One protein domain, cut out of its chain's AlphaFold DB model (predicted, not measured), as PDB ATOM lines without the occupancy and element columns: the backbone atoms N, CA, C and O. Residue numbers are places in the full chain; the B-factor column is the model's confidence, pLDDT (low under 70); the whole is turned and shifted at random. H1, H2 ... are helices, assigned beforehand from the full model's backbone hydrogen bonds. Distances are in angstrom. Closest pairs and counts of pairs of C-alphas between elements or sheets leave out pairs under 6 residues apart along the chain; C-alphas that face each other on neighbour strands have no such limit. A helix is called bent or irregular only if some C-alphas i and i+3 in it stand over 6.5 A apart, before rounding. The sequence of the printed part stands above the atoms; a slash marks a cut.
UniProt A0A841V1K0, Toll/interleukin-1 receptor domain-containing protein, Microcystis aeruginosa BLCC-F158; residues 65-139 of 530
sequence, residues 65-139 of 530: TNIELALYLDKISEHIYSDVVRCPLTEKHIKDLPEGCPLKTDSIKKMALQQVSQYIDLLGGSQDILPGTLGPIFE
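This is residues 65 to 139 of the 530 residues of the protein "Toll/interleukin-1 receptor domain-containing protein" of Microcystis aeruginosa BLCC-F158 (UniProt A0A841V1K0). A small group of helices sits at one end, with H1 and H3 side by side, H4 folded back beside H3 as a helical hairpin and short H2 near one end of H1; from H2 a long loop, residues 85 to 112, reaches far out and returns to H3. The loop makes much of the length. The printed part has 75 residues with four named helices, in the order H1, H2, H3, H4, and no named strand; the class is all helix. It is loose, with a radius of gyration of the C-alphas of 14.9 A, and elongated, spanning 47 by 26 by 16 A.

H1, residues 66 to 76, and H2, residues 80 to 84, only just touch, only at the corner, with 3 pairs of C-alphas within 8 A; the closest C-alphas are those of Asp 74 and Tyr 81, 6.0 A apart. H1 touches H3, residues 113 to 123, at a shallow tilt of 29 degrees, the same way; their closest C-alphas, of Ala 70 and Leu 113, are 4.4 A apart. H2 and H3 only just touch, with 3 pairs of C-alphas within 8 A, the closest being those of Tyr 81 and Val 116 at 6.1 A. H3 and H4, residues 129 to 139, form a hairpin: they touch, closest at the C-alphas of Asp 121 and Leu 130, 7.1 A, and run opposite ways at a shallow tilt of 34.6 degrees, only just short of steep. H1 and H4 are near each other, with 6 pairs of C-alphas within 10 A; H2 and H4 are apart. Every O i to N i+4 pair is within hydrogen-bond range in H1 and H3, against 5 of 7 in H4 and 0 of 1 in H2, where 1 of 2 O i to N i+3 pairs is.

H1 begins at C-alpha 66 (-40.871, -2.861, 280.176) and is 15.4 A long; H2 is 6.3 A. H3 begins at C-alpha 113 (-36.118, -5.858, 280.047) and is 15.5 A long. H4, 16.0 A, ends at C-alpha 139 (-47.632, -6.424, 293.630); it is neither bent nor irregular, but only just: C-alphas 133 and 136 are 6.5 A apart.

The C-alphas farthest apart, of Asp 96 and Glu 139, are 48.0 A apart. The printed part has no cut; the link from H2 to H3 is long, 28 residues, and the other two are tight. Mean pLDDT of the printed part is 74.0, and residues 83 to 97, 100 to 110 and 124 to 128 are under 70.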
ATOM      1  N   THR A  65     -43.716   0.506 282.381       89.69
ATOM      2  CA  THR A  65     -43.497  -0.227 281.122       89.69
ATOM      3  C   THR A  65     -42.246  -1.106 281.208       89.69
ATOM      4  O   THR A  65     -41.398  -0.928 282.087       89.69
ATOM      5  N   ASN A  66     -42.063  -2.016 280.252       88.50
ATOM      6  CA  ASN A  66     -40.871  -2.861 280.176       88.50
ATOM      7  C   ASN A  66     -39.583  -2.046 279.986       88.50
ATOM      8  O   ASN A  66     -38.548  -2.422 280.531       88.50
ATOM      9  N   ILE A  67     -39.626  -0.927 279.248       87.38
ATOM     10  CA  ILE A  67     -38.458  -0.039 279.103       87.38
ATOM     11  C   ILE A  67     -38.111   0.608 280.444       87.38
ATOM     12  O   ILE A  67     -36.943   0.652 280.820       87.38
ATOM     13  N   GLU A  68     -39.112   1.110 281.166       88.88
ATOM     14  CA  GLU A  68     -38.896   1.770 282.457       88.88
ATOM     15  C   GLU A  68     -38.347   0.798 283.500       88.88
ATOM     16  O   GLU A  68     -37.424   1.150 284.233       88.88
ATOM     17  N   LEU A  69     -38.837  -0.445 283.505       88.44
ATOM     18  CA  LEU A  69     -38.267  -1.523 284.314       88.44
ATOM     19  C   LEU A  69     -36.815  -1.810 283.929       88.44
ATOM     20  O   LEU A  69     -35.969  -1.933 284.807       88.44
ATOM     21  N   ALA A  70     -36.509  -1.893 282.632       88.19
ATOM     22  CA  ALA A  70     -35.153  -2.153 282.158       88.19
ATOM     23  C   ALA A  70     -34.176  -1.053 282.610       88.19
ATOM     24  O   ALA A  70     -33.098  -1.353 283.119       88.19
ATOM     25  N   LEU A  71     -34.579   0.216 282.483       85.88
ATOM     26  CA  LEU A  71     -33.800   1.372 282.933       85.88
ATOM     27  C   LEU A  71     -33.599   1.370 284.450       85.88
ATOM     28  O   LEU A  71     -32.505   1.663 284.931       85.88
ATOM     29  N   TYR A  72     -34.645   1.037 285.206       85.75
ATOM     30  CA  TYR A  72     -34.562   0.944 286.657       85.75
ATOM     31  C   TYR A  72     -33.615  -0.168 287.108       85.75
ATOM     32  O   TYR A  72     -32.740   0.090 287.931       85.75
ATOM     33  N   LEU A  73     -33.747  -1.369 286.540       85.62
ATOM     34  CA  LEU A  73     -32.897  -2.513 286.862       85.62
ATOM     35  C   LEU A  73     -31.417  -2.232 286.585       85.62
ATOM     36  O   LEU A  73     -30.565  -2.560 287.408       85.62
ATOM     37  N   ASP A  74     -31.103  -1.585 285.465       84.12
ATOM     38  CA  ASP A  74     -29.729  -1.174 285.170       84.12
ATOM     39  C   ASP A  74     -29.230  -0.111 286.148       84.12
ATOM     40  O   ASP A  74     -28.124  -0.244 286.658       84.12
ATOM     41  N   LYS A  75     -30.056   0.887 286.493       83.69
ATOM     42  CA  LYS A  75     -29.700   1.915 287.485       83.69
ATOM     43  C   LYS A  75     -29.357   1.306 288.847       83.69
ATOM     44  O   LYS A  75     -28.338   1.669 289.428       83.69
ATOM     45  N   ILE A  76     -30.191   0.406 289.376       83.12
ATOM     46  CA  ILE A  76     -29.943  -0.212 290.694       83.12
ATOM     47  C   ILE A  76     -28.792  -1.221 290.670       83.12
ATOM     48  O   ILE A  76     -28.226  -1.519 291.715       83.12
ATOM     49  N   SER A  77     -28.435  -1.717 289.485       80.12
ATOM     50  CA  SER A  77     -27.290  -2.604 289.275       80.12
ATOM     51  C   SER A  77     -26.030  -1.817 288.905       80.12
ATOM     52  O   SER A  77     -25.176  -2.333 288.195       80.12
ATOM     53  N   GLU A  78     -25.938  -0.552 289.328       83.25
ATOM     54  CA  GLU A  78     -24.799   0.342 289.077       83.25
ATOM     55  C   GLU A  78     -24.416   0.456 287.590       83.25
ATOM     56  O   GLU A  78     -23.244   0.544 287.243       83.25
ATOM     57  N   HIS A  79     -25.413   0.446 286.701       77.81
ATOM     58  CA  HIS A  79     -25.252   0.534 285.245       77.81
ATOM     59  C   HIS A  79     -24.424  -0.591 284.611       77.81
ATOM     60  O   HIS A  79     -23.951  -0.472 283.478       77.81
ATOM     61  N   ILE A  80     -24.306  -1.729 285.302       73.62
ATOM     62  CA  ILE A  80     -23.484  -2.862 284.870       73.62
ATOM     63  C   ILE A  80     -23.848  -3.375 283.467       73.62
ATOM     64  O   ILE A  80     -22.967  -3.819 282.734       73.62
ATOM     65  N   TYR A  81     -25.115  -3.297 283.044       77.38
ATOM     66  CA  TYR A  81     -25.485  -3.678 281.680       77.38
ATOM     67  C   TYR A  81     -25.072  -2.582 280.697       77.38
ATOM     68  O   TYR A  81     -24.374  -2.843 279.713       77.38
ATOM     69  N   SER A  82     -25.487  -1.342 280.945       72.50
ATOM     70  CA  SER A  82     -25.309  -0.255 279.986       72.50
ATOM     71  C   SER A  82     -23.850   0.202 279.811       72.50
ATOM     72  O   SER A  82     -23.543   0.753 278.744       72.50
ATOM     73  N   ASP A  83     -22.966  -0.107 280.764       68.69
ATOM     74  CA  ASP A  83     -21.512   0.110 280.700       68.69
ATOM     75  C   ASP A  83     -20.752  -1.000 279.948       68.69
ATOM     76  O   ASP A  83     -19.656  -0.766 279.428       68.69
ATOM     77  N   VAL A  84     -21.319  -2.208 279.843       64.00
ATOM     78  CA  VAL A  84     -20.620  -3.391 279.295       64.00
ATOM     79  C   VAL A  84     -21.064  -3.759 277.876       64.00
ATOM     80  O   VAL A  84     -20.365  -4.519 277.196       64.00
ATOM     81  N   VAL A  85     -22.157  -3.184 277.360       64.06
ATOM     82  CA  VAL A  85     -22.560  -3.353 275.950       64.06
ATOM     83  C   VAL A  85     -21.486  -2.766 275.023       64.06
ATOM     84  O   VAL A  85     -21.478  -1.583 274.682       64.06
ATOM     85  N   ARG A  86     -20.560  -3.623 274.586       59.25
ATOM     86  CA  ARG A  86     -19.526  -3.285 273.608       59.25
ATOM     87  C   ARG A  86     -20.121  -3.298 272.214       59.25
ATOM     88  O   ARG A  86     -20.712  -4.289 271.785       59.25
ATOM     89  N   CYS A  87     -19.888  -2.237 271.452       61.78
ATOM     90  CA  CYS A  87     -20.105  -2.323 270.022       61.78
ATOM     91  C   CYS A  87     -18.939  -3.093 269.382       61.78
ATOM     92  O   CYS A  87     -17.785  -2.699 269.544       61.78
ATOM     93  N   PRO A  88     -19.187  -4.130 268.572       59.41
ATOM     94  CA  PRO A  88     -18.111  -4.804 267.844       59.41
ATOM     95  C   PRO A  88     -17.416  -3.882 266.821       59.41
ATOM     96  O   PRO A  88     -16.384  -4.239 266.268       59.41
ATOM     97  N   LEU A  89     -17.974  -2.692 266.557       62.25
ATOM     98  CA  LEU A  89     -17.424  -1.695 265.638       62.25
ATOM     99  C   LEU A  89     -16.634  -0.577 266.337       62.25
ATOM    100  O   LEU A  89     -15.979   0.188 265.634       62.25
ATOM    101  N   THR A  90     -16.654  -0.461 267.674       60.09
ATOM    102  CA  THR A  90     -15.925   0.610 268.398       60.09
ATOM    103  C   THR A  90     -14.409   0.429 268.435       60.09
ATOM    104  O   THR A  90     -13.709   1.367 268.802       60.09
ATOM    105  N   GLU A  91     -13.880  -0.728 268.023       56.06
ATOM    106  CA  GLU A  91     -12.436  -0.877 267.770       56.06
ATOM    107  C   GLU A  91     -11.977  -0.078 266.536       56.06
ATOM    108  O   GLU A  91     -10.797   0.251 266.418       56.06
ATOM    109  N   LYS A  92     -12.901   0.308 265.641       54.22
ATOM    110  CA  LYS A  92     -12.657   1.358 264.642       54.22
ATOM    111  C   LYS A  92     -12.933   2.709 265.290       54.22
ATOM    112  O   LYS A  92     -13.929   2.860 265.998       54.22
ATOM    113  N   HIS A  93     -12.062   3.693 265.050       58.72
ATOM    114  CA  HIS A  93     -12.220   5.038 265.599       58.72
ATOM    115  C   HIS A  93     -13.661   5.513 265.389       58.72
ATOM    116  O   HIS A  93     -14.139   5.532 264.261       58.72
ATOM    117  N   ILE A  94     -14.352   5.922 266.462       60.50
ATOM    118  CA  ILE A  94     -15.757   6.389 266.432       60.50
ATOM    119  C   ILE A  94     -15.995   7.418 265.306       60.50
ATOM    120  O   ILE A  94     -17.084   7.502 264.741       60.50
ATOM    121  N   LYS A  95     -14.950   8.164 264.928       63.72
ATOM    122  CA  LYS A  95     -14.924   9.116 263.809       63.72
ATOM    123  C   LYS A  95     -15.245   8.489 262.443       63.72
ATOM    124  O   LYS A  95     -15.919   9.147 261.653       63.72
ATOM    125  N   ASP A  96     -14.865   7.237 262.208       69.69
ATOM    126  CA  ASP A  96     -14.986   6.527 260.924       69.69
ATOM    127  C   ASP A  96     -16.353   5.852 260.726       69.69
ATOM    128  O   ASP A  96     -16.634   5.283 259.670       69.69
ATOM    129  N   LEU A  97     -17.227   5.898 261.734       67.25
ATOM    130  CA  LEU A  97     -18.581   5.363 261.617       67.25
ATOM    131  C   LEU A  97     -19.433   6.251 260.677       67.25
ATOM    132  O   LEU A  97     -19.252   7.468 260.666       67.25
ATOM    133  N   PRO A  98     -20.384   5.706 259.897       72.50
ATOM    134  CA  PRO A  98     -21.322   6.515 259.107       72.50
ATOM    135  C   PRO A  98     -22.057   7.554 259.972       72.50
ATOM    136  O   PRO A  98     -22.302   7.280 261.142       72.50
ATOM    137  N   GLU A  99     -22.456   8.714 259.434       70.06
ATOM    138  CA  GLU A  99     -23.205   9.739 260.204       70.06
ATOM    139  C   GLU A  99     -24.484   9.190 260.851       70.06
ATOM    140  O   GLU A  99     -24.799   9.537 261.982       70.06
ATOM    141  N   GLY A 100     -25.174   8.267 260.175       60.41
ATOM    142  CA  GLY A 100     -26.339   7.561 260.716       60.41
ATOM    143  C   GLY A 100     -26.001   6.355 261.595       60.41
ATOM    144  O   GLY A 100     -26.888   5.552 261.877       60.41
ATOM    145  N   CYS A 101     -24.732   6.158 261.973       64.50
ATOM    146  CA  CYS A 101     -24.359   5.090 262.885       64.50
ATOM    147  C   CYS A 101     -25.027   5.352 264.229       64.50
ATOM    148  O   CYS A 101     -24.810   6.413 264.817       64.50
ATOM    149  N   PRO A 102     -25.774   4.381 264.761       59.19
ATOM    150  CA  PRO A 102     -26.535   4.664 265.951       59.19
ATOM    151  C   PRO A 102     -25.644   4.884 267.202       59.19
ATOM    152  O   PRO A 102     -26.122   5.396 268.204       59.19
ATOM    153  N   LEU A 103     -24.334   4.587 267.153       62.97
ATOM    154  CA  LEU A 103     -23.363   5.023 268.174       62.97
ATOM    155  C   LEU A 103     -23.001   6.509 268.086       62.97
ATOM    156  O   LEU A 103     -22.662   7.104 269.097       62.97
ATOM    157  N   LYS A 104     -23.010   7.102 266.884       64.75
ATOM    158  CA  LYS A 104     -22.755   8.541 266.694       64.75
ATOM    159  C   LYS A 104     -23.954   9.387 267.103       64.75
ATOM    160  O   LYS A 104     -23.783  10.545 267.460       64.75
ATOM    161  N   THR A 105     -25.153   8.823 267.012       61.47
ATOM    162  CA  THR A 105     -26.410   9.513 267.324       61.47
ATOM    163  C   THR A 105     -26.982   9.115 268.687       61.47
ATOM    164  O   THR A 105     -28.174   9.314 268.896       61.47
ATOM    165  N   ASP A 106     -26.198   8.449 269.544       55.66
ATOM    166  CA  ASP A 106     -26.637   7.910 270.845       55.66
ATOM    167  C   ASP A 106     -27.955   7.104 270.794       55.66
ATOM    168  O   ASP A 106     -28.765   7.112 271.717       55.66
ATOM    169  N   SER A 107     -28.189   6.380 269.696       52.12
ATOM    170  CA  SER A 107     -29.440   5.669 269.409       52.12
ATOM    171  C   SER A 107     -29.345   4.134 269.478       52.12
ATOM    172  O   SER A 107     -30.375   3.473 269.351       52.12
ATOM    173  N   ILE A 108     -28.171   3.525 269.754       51.78
ATOM    174  CA  ILE A 108     -28.028   2.052 269.993       51.78
ATOM    175  C   ILE A 108     -28.366   1.644 271.431       51.78
ATOM    176  O   ILE A 108     -27.744   0.749 271.989       51.78
ATOM    177  N   LYS A 109     -29.364   2.229 272.080       54.66
ATOM    178  CA  LYS A 109     -29.850   1.634 273.335       54.66
ATOM    179  C   LYS A 109     -31.348   1.419 273.268       54.66
ATOM    180  O   LYS A 109     -32.120   2.068 273.961       54.66
ATOM    181  N   LYS A 110     -31.767   0.447 272.447       63.69
ATOM    182  CA  LYS A 110     -33.030  -0.233 272.741       63.69
ATOM    183  C   LYS A 110     -32.772  -1.150 273.929       63.69
ATOM    184  O   LYS A 110     -32.117  -2.177 273.790       63.69
ATOM    185  N   MET A 111     -33.252  -0.737 275.090       73.94
ATOM    186  CA  MET A 111     -33.118  -1.497 276.321       73.94
ATOM    187  C   MET A 111     -34.285  -2.471 276.428       73.94
ATOM    188  O   MET A 111     -35.438  -2.054 276.533       73.94
ATOM    189  N   ALA A 112     -34.002  -3.766 276.323       85.62
ATOM    190  CA  ALA A 112     -34.998  -4.804 276.538       85.62
ATOM    191  C   ALA A 112     -34.896  -5.299 277.980       85.62
ATOM    192  O   ALA A 112     -33.812  -5.675 278.425       85.62
ATOM    193  N   LEU A 113     -36.033  -5.343 278.680       89.00
ATOM    194  CA  LEU A 113     -36.118  -5.858 280.047       89.00
ATOM    195  C   LEU A 113     -35.462  -7.239 280.172       89.00
ATOM    196  O   LEU A 113     -34.754  -7.496 281.138       89.00
ATOM    197  N   GLN A 114     -35.637  -8.087 279.158       89.25
ATOM    198  CA  GLN A 114     -35.116  -9.449 279.131       89.25
ATOM    199  C   GLN A 114     -33.595  -9.505 279.150       89.25
ATOM    200  O   GLN A 114     -33.026 -10.294 279.897       89.25
ATOM    201  N   GLN A 115     -32.947  -8.637 278.376       87.94
ATOM    202  CA  GLN A 115     -31.489  -8.578 278.280       87.94
ATOM    203  C   GLN A 115     -30.871  -8.042 279.567       87.94
ATOM    204  O   GLN A 115     -29.920  -8.621 280.081       87.94
ATOM    205  N   VAL A 116     -31.445  -6.965 280.113       88.25
ATOM    206  CA  VAL A 116     -30.989  -6.399 281.389       88.25
ATOM    207  C   VAL A 116     -31.173  -7.419 282.510       88.25
ATOM    208  O   VAL A 116     -30.251  -7.657 283.282       88.25
ATOM    209  N   SER A 117     -32.330  -8.084 282.552       89.62
ATOM    210  CA  SER A 117     -32.618  -9.103 283.563       89.62
ATOM    211  C   SER A 117     -31.693 -10.310 283.430       89.62
ATOM    212  O   SER A 117     -31.141 -10.742 284.430       89.62
ATOM    213  N   GLN A 118     -31.455 -10.824 282.216       88.50
ATOM    214  CA  GLN A 118     -30.507 -11.921 281.984       88.50
ATOM    215  C   GLN A 118     -29.100 -11.566 282.467       88.50
ATOM    216  O   GLN A 118     -28.411 -12.387 283.068       88.50
ATOM    217  N   TYR A 119     -28.665 -10.337 282.209       86.62
ATOM    218  CA  TYR A 119     -27.345  -9.880 282.610       86.62
ATOM    219  C   TYR A 119     -27.206  -9.801 284.137       86.62
ATOM    220  O   TYR A 119     -26.209 -10.265 284.692       86.62
ATOM    221  N   ILE A 120     -28.230  -9.277 284.818       84.88
ATOM    222  CA  ILE A 120     -28.301  -9.240 286.284       84.88
ATOM    223  C   ILE A 120     -28.350 -10.656 286.867       84.88
ATOM    224  O   ILE A 120     -27.645 -10.927 287.832       84.88
ATOM    225  N   ASP A 121     -29.125 -11.566 286.275       84.88
ATOM    226  CA  ASP A 121     -29.233 -12.960 286.728       84.88
ATOM    227  C   ASP A 121     -27.881 -13.692 286.655       84.88
ATOM    228  O   ASP A 121     -27.478 -14.374 287.596       84.88
ATOM    229  N   LEU A 122     -27.123 -13.484 285.571       84.88
ATOM    230  CA  LEU A 122     -25.817 -14.119 285.370       84.88
ATOM    231  C   LEU A 122     -24.712 -13.566 286.281       84.88
ATOM    232  O   LEU A 122     -23.818 -14.316 286.676       84.88
ATOM    233  N   LEU A 123     -24.725 -12.263 286.577       78.19
ATOM    234  CA  LEU A 123     -23.630 -11.593 287.295       78.19
ATOM    235  C   LEU A 123     -23.937 -11.275 288.758       78.19
ATOM    236  O   LEU A 123     -23.008 -11.094 289.544       78.19
ATOM    237  N   GLY A 124     -25.212 -11.232 289.138       64.44
ATOM    238  CA  GLY A 124     -25.668 -10.890 290.484       64.44
ATOM    239  C   GLY A 124     -25.338 -11.942 291.546       64.44
ATOM    240  O   GLY A 124     -25.503 -11.683 292.733       64.44
ATOM    241  N   GLY A 125     -24.866 -13.131 291.154       55.97
ATOM    242  CA  GLY A 125     -24.343 -14.163 292.059       55.97
ATOM    243  C   GLY A 125     -25.372 -14.847 292.973       55.97
ATOM    244  O   GLY A 125     -25.053 -15.891 293.540       55.97
ATOM    245  N   SER A 126     -26.598 -14.323 293.100       53.97
ATOM    246  CA  SER A 126     -27.702 -14.945 293.844       53.97
ATOM    247  C   SER A 126     -28.980 -14.987 293.002       53.97
ATOM    248  O   SER A 126     -29.370 -13.970 292.427       53.97
ATOM    249  N   GLN A 127     -29.638 -16.151 292.963       58.59
ATOM    250  CA  GLN A 127     -30.845 -16.409 292.159       58.59
ATOM    251  C   GLN A 127     -32.075 -15.575 292.584       58.59
ATOM    252  O   GLN A 127     -33.047 -15.500 291.838       58.59
ATOM    253  N   ASP A 128     -32.024 -14.903 293.741       65.44
ATOM    254  CA  ASP A 128     -33.183 -14.234 294.351       65.44
ATOM    255  C   ASP A 128     -33.254 -12.716 294.102       65.44
ATOM    256  O   ASP A 128     -34.241 -12.078 294.474       65.44
ATOM    257  N   ILE A 129     -32.254 -12.109 293.446       74.69
ATOM    258  CA  ILE A 129     -32.226 -10.648 293.222       74.69
ATOM    259  C   ILE A 129     -33.420 -10.193 292.381       74.69
ATOM    260  O   ILE A 129     -34.087  -9.218 292.733       74.69
ATOM    261  N   LEU A 130     -33.709 -10.892 291.280       81.50
ATOM    262  CA  LEU A 130     -34.790 -10.501 290.375       81.50
ATOM    263  C   LEU A 130     -36.175 -10.693 291.011       81.50
ATOM    264  O   LEU A 130     -36.919  -9.711 291.026       81.50
ATOM    265  N   PRO A 131     -36.538 -11.865 291.580       80.00
ATOM    266  CA  PRO A 131     -37.802 -12.014 292.302       80.00
ATOM    267  C   PRO A 131     -37.954 -11.015 293.456       80.00
ATOM    268  O   PRO A 131     -38.993 -10.364 293.557       80.00
ATOM    269  N   GLY A 132     -36.912 -10.824 294.275       79.12
ATOM    270  CA  GLY A 132     -36.952  -9.910 295.421       79.12
ATOM    271  C   GLY A 132     -37.086  -8.434 295.037       79.12
ATOM    272  O   GLY A 132     -37.702  -7.663 295.769       79.12
ATOM    273  N   THR A 133     -36.559  -8.037 293.876       83.62
ATOM    274  CA  THR A 133     -36.657  -6.656 293.376       83.62
ATOM    275  C   THR A 133     -37.962  -6.409 292.621       83.62
ATOM    276  O   THR A 133     -38.629  -5.398 292.834       83.62
ATOM    277  N   LEU A 134     -38.328  -7.315 291.712       85.50
ATOM    278  CA  LEU A 134     -39.446  -7.124 290.788       85.50
ATOM    279  C   LEU A 134     -40.796  -7.529 291.387       85.50
ATOM    280  O   LEU A 134     -41.808  -6.929 291.034       85.50
ATOM    281  N   GLY A 135     -40.820  -8.493 292.313       84.06
ATOM    282  CA  GLY A 135     -42.034  -8.920 293.014       84.06
ATOM    283  C   GLY A 135     -42.789  -7.745 293.648       84.06
ATOM    284  O   GLY A 135     -43.911  -7.470 293.224       84.06
ATOM    285  N   PRO A 136     -42.169  -6.967 294.561       84.81
ATOM    286  CA  PRO A 136     -42.820  -5.817 295.193       84.81
ATOM    287  C   PRO A 136     -43.317  -4.755 294.206       84.81
ATOM    288  O   PRO A 136     -44.326  -4.100 294.458       84.81
ATOM    289  N   ILE A 137     -42.626  -4.585 293.073       87.12
ATOM    290  CA  ILE A 137     -43.043  -3.661 292.014       87.12
ATOM    291  C   ILE A 137     -44.332  -4.164 291.364       87.12
ATOM    292  O   ILE A 137     -45.266  -3.392 291.199       87.12
ATOM    293  N   PHE A 138     -44.422  -5.448 291.020       86.44
ATOM    294  CA  PHE A 138     -45.611  -6.001 290.363       86.44
ATOM    295  C   PHE A 138     -46.813  -6.162 291.300       86.44
ATOM    296  O   PHE A 138     -47.949  -6.116 290.824       86.44
ATOM    297  N   GLU A 139     -46.580  -6.325 292.605       84.38
ATOM    298  CA  GLU A 139     -47.632  -6.424 293.630       84.38
ATOM    299  C   GLU A 139     -48.165  -5.069 294.105       84.38
ATOM    300  O   GLU A 139     -49.191  -5.032 294.787       84.38
TER     301      GLU A 139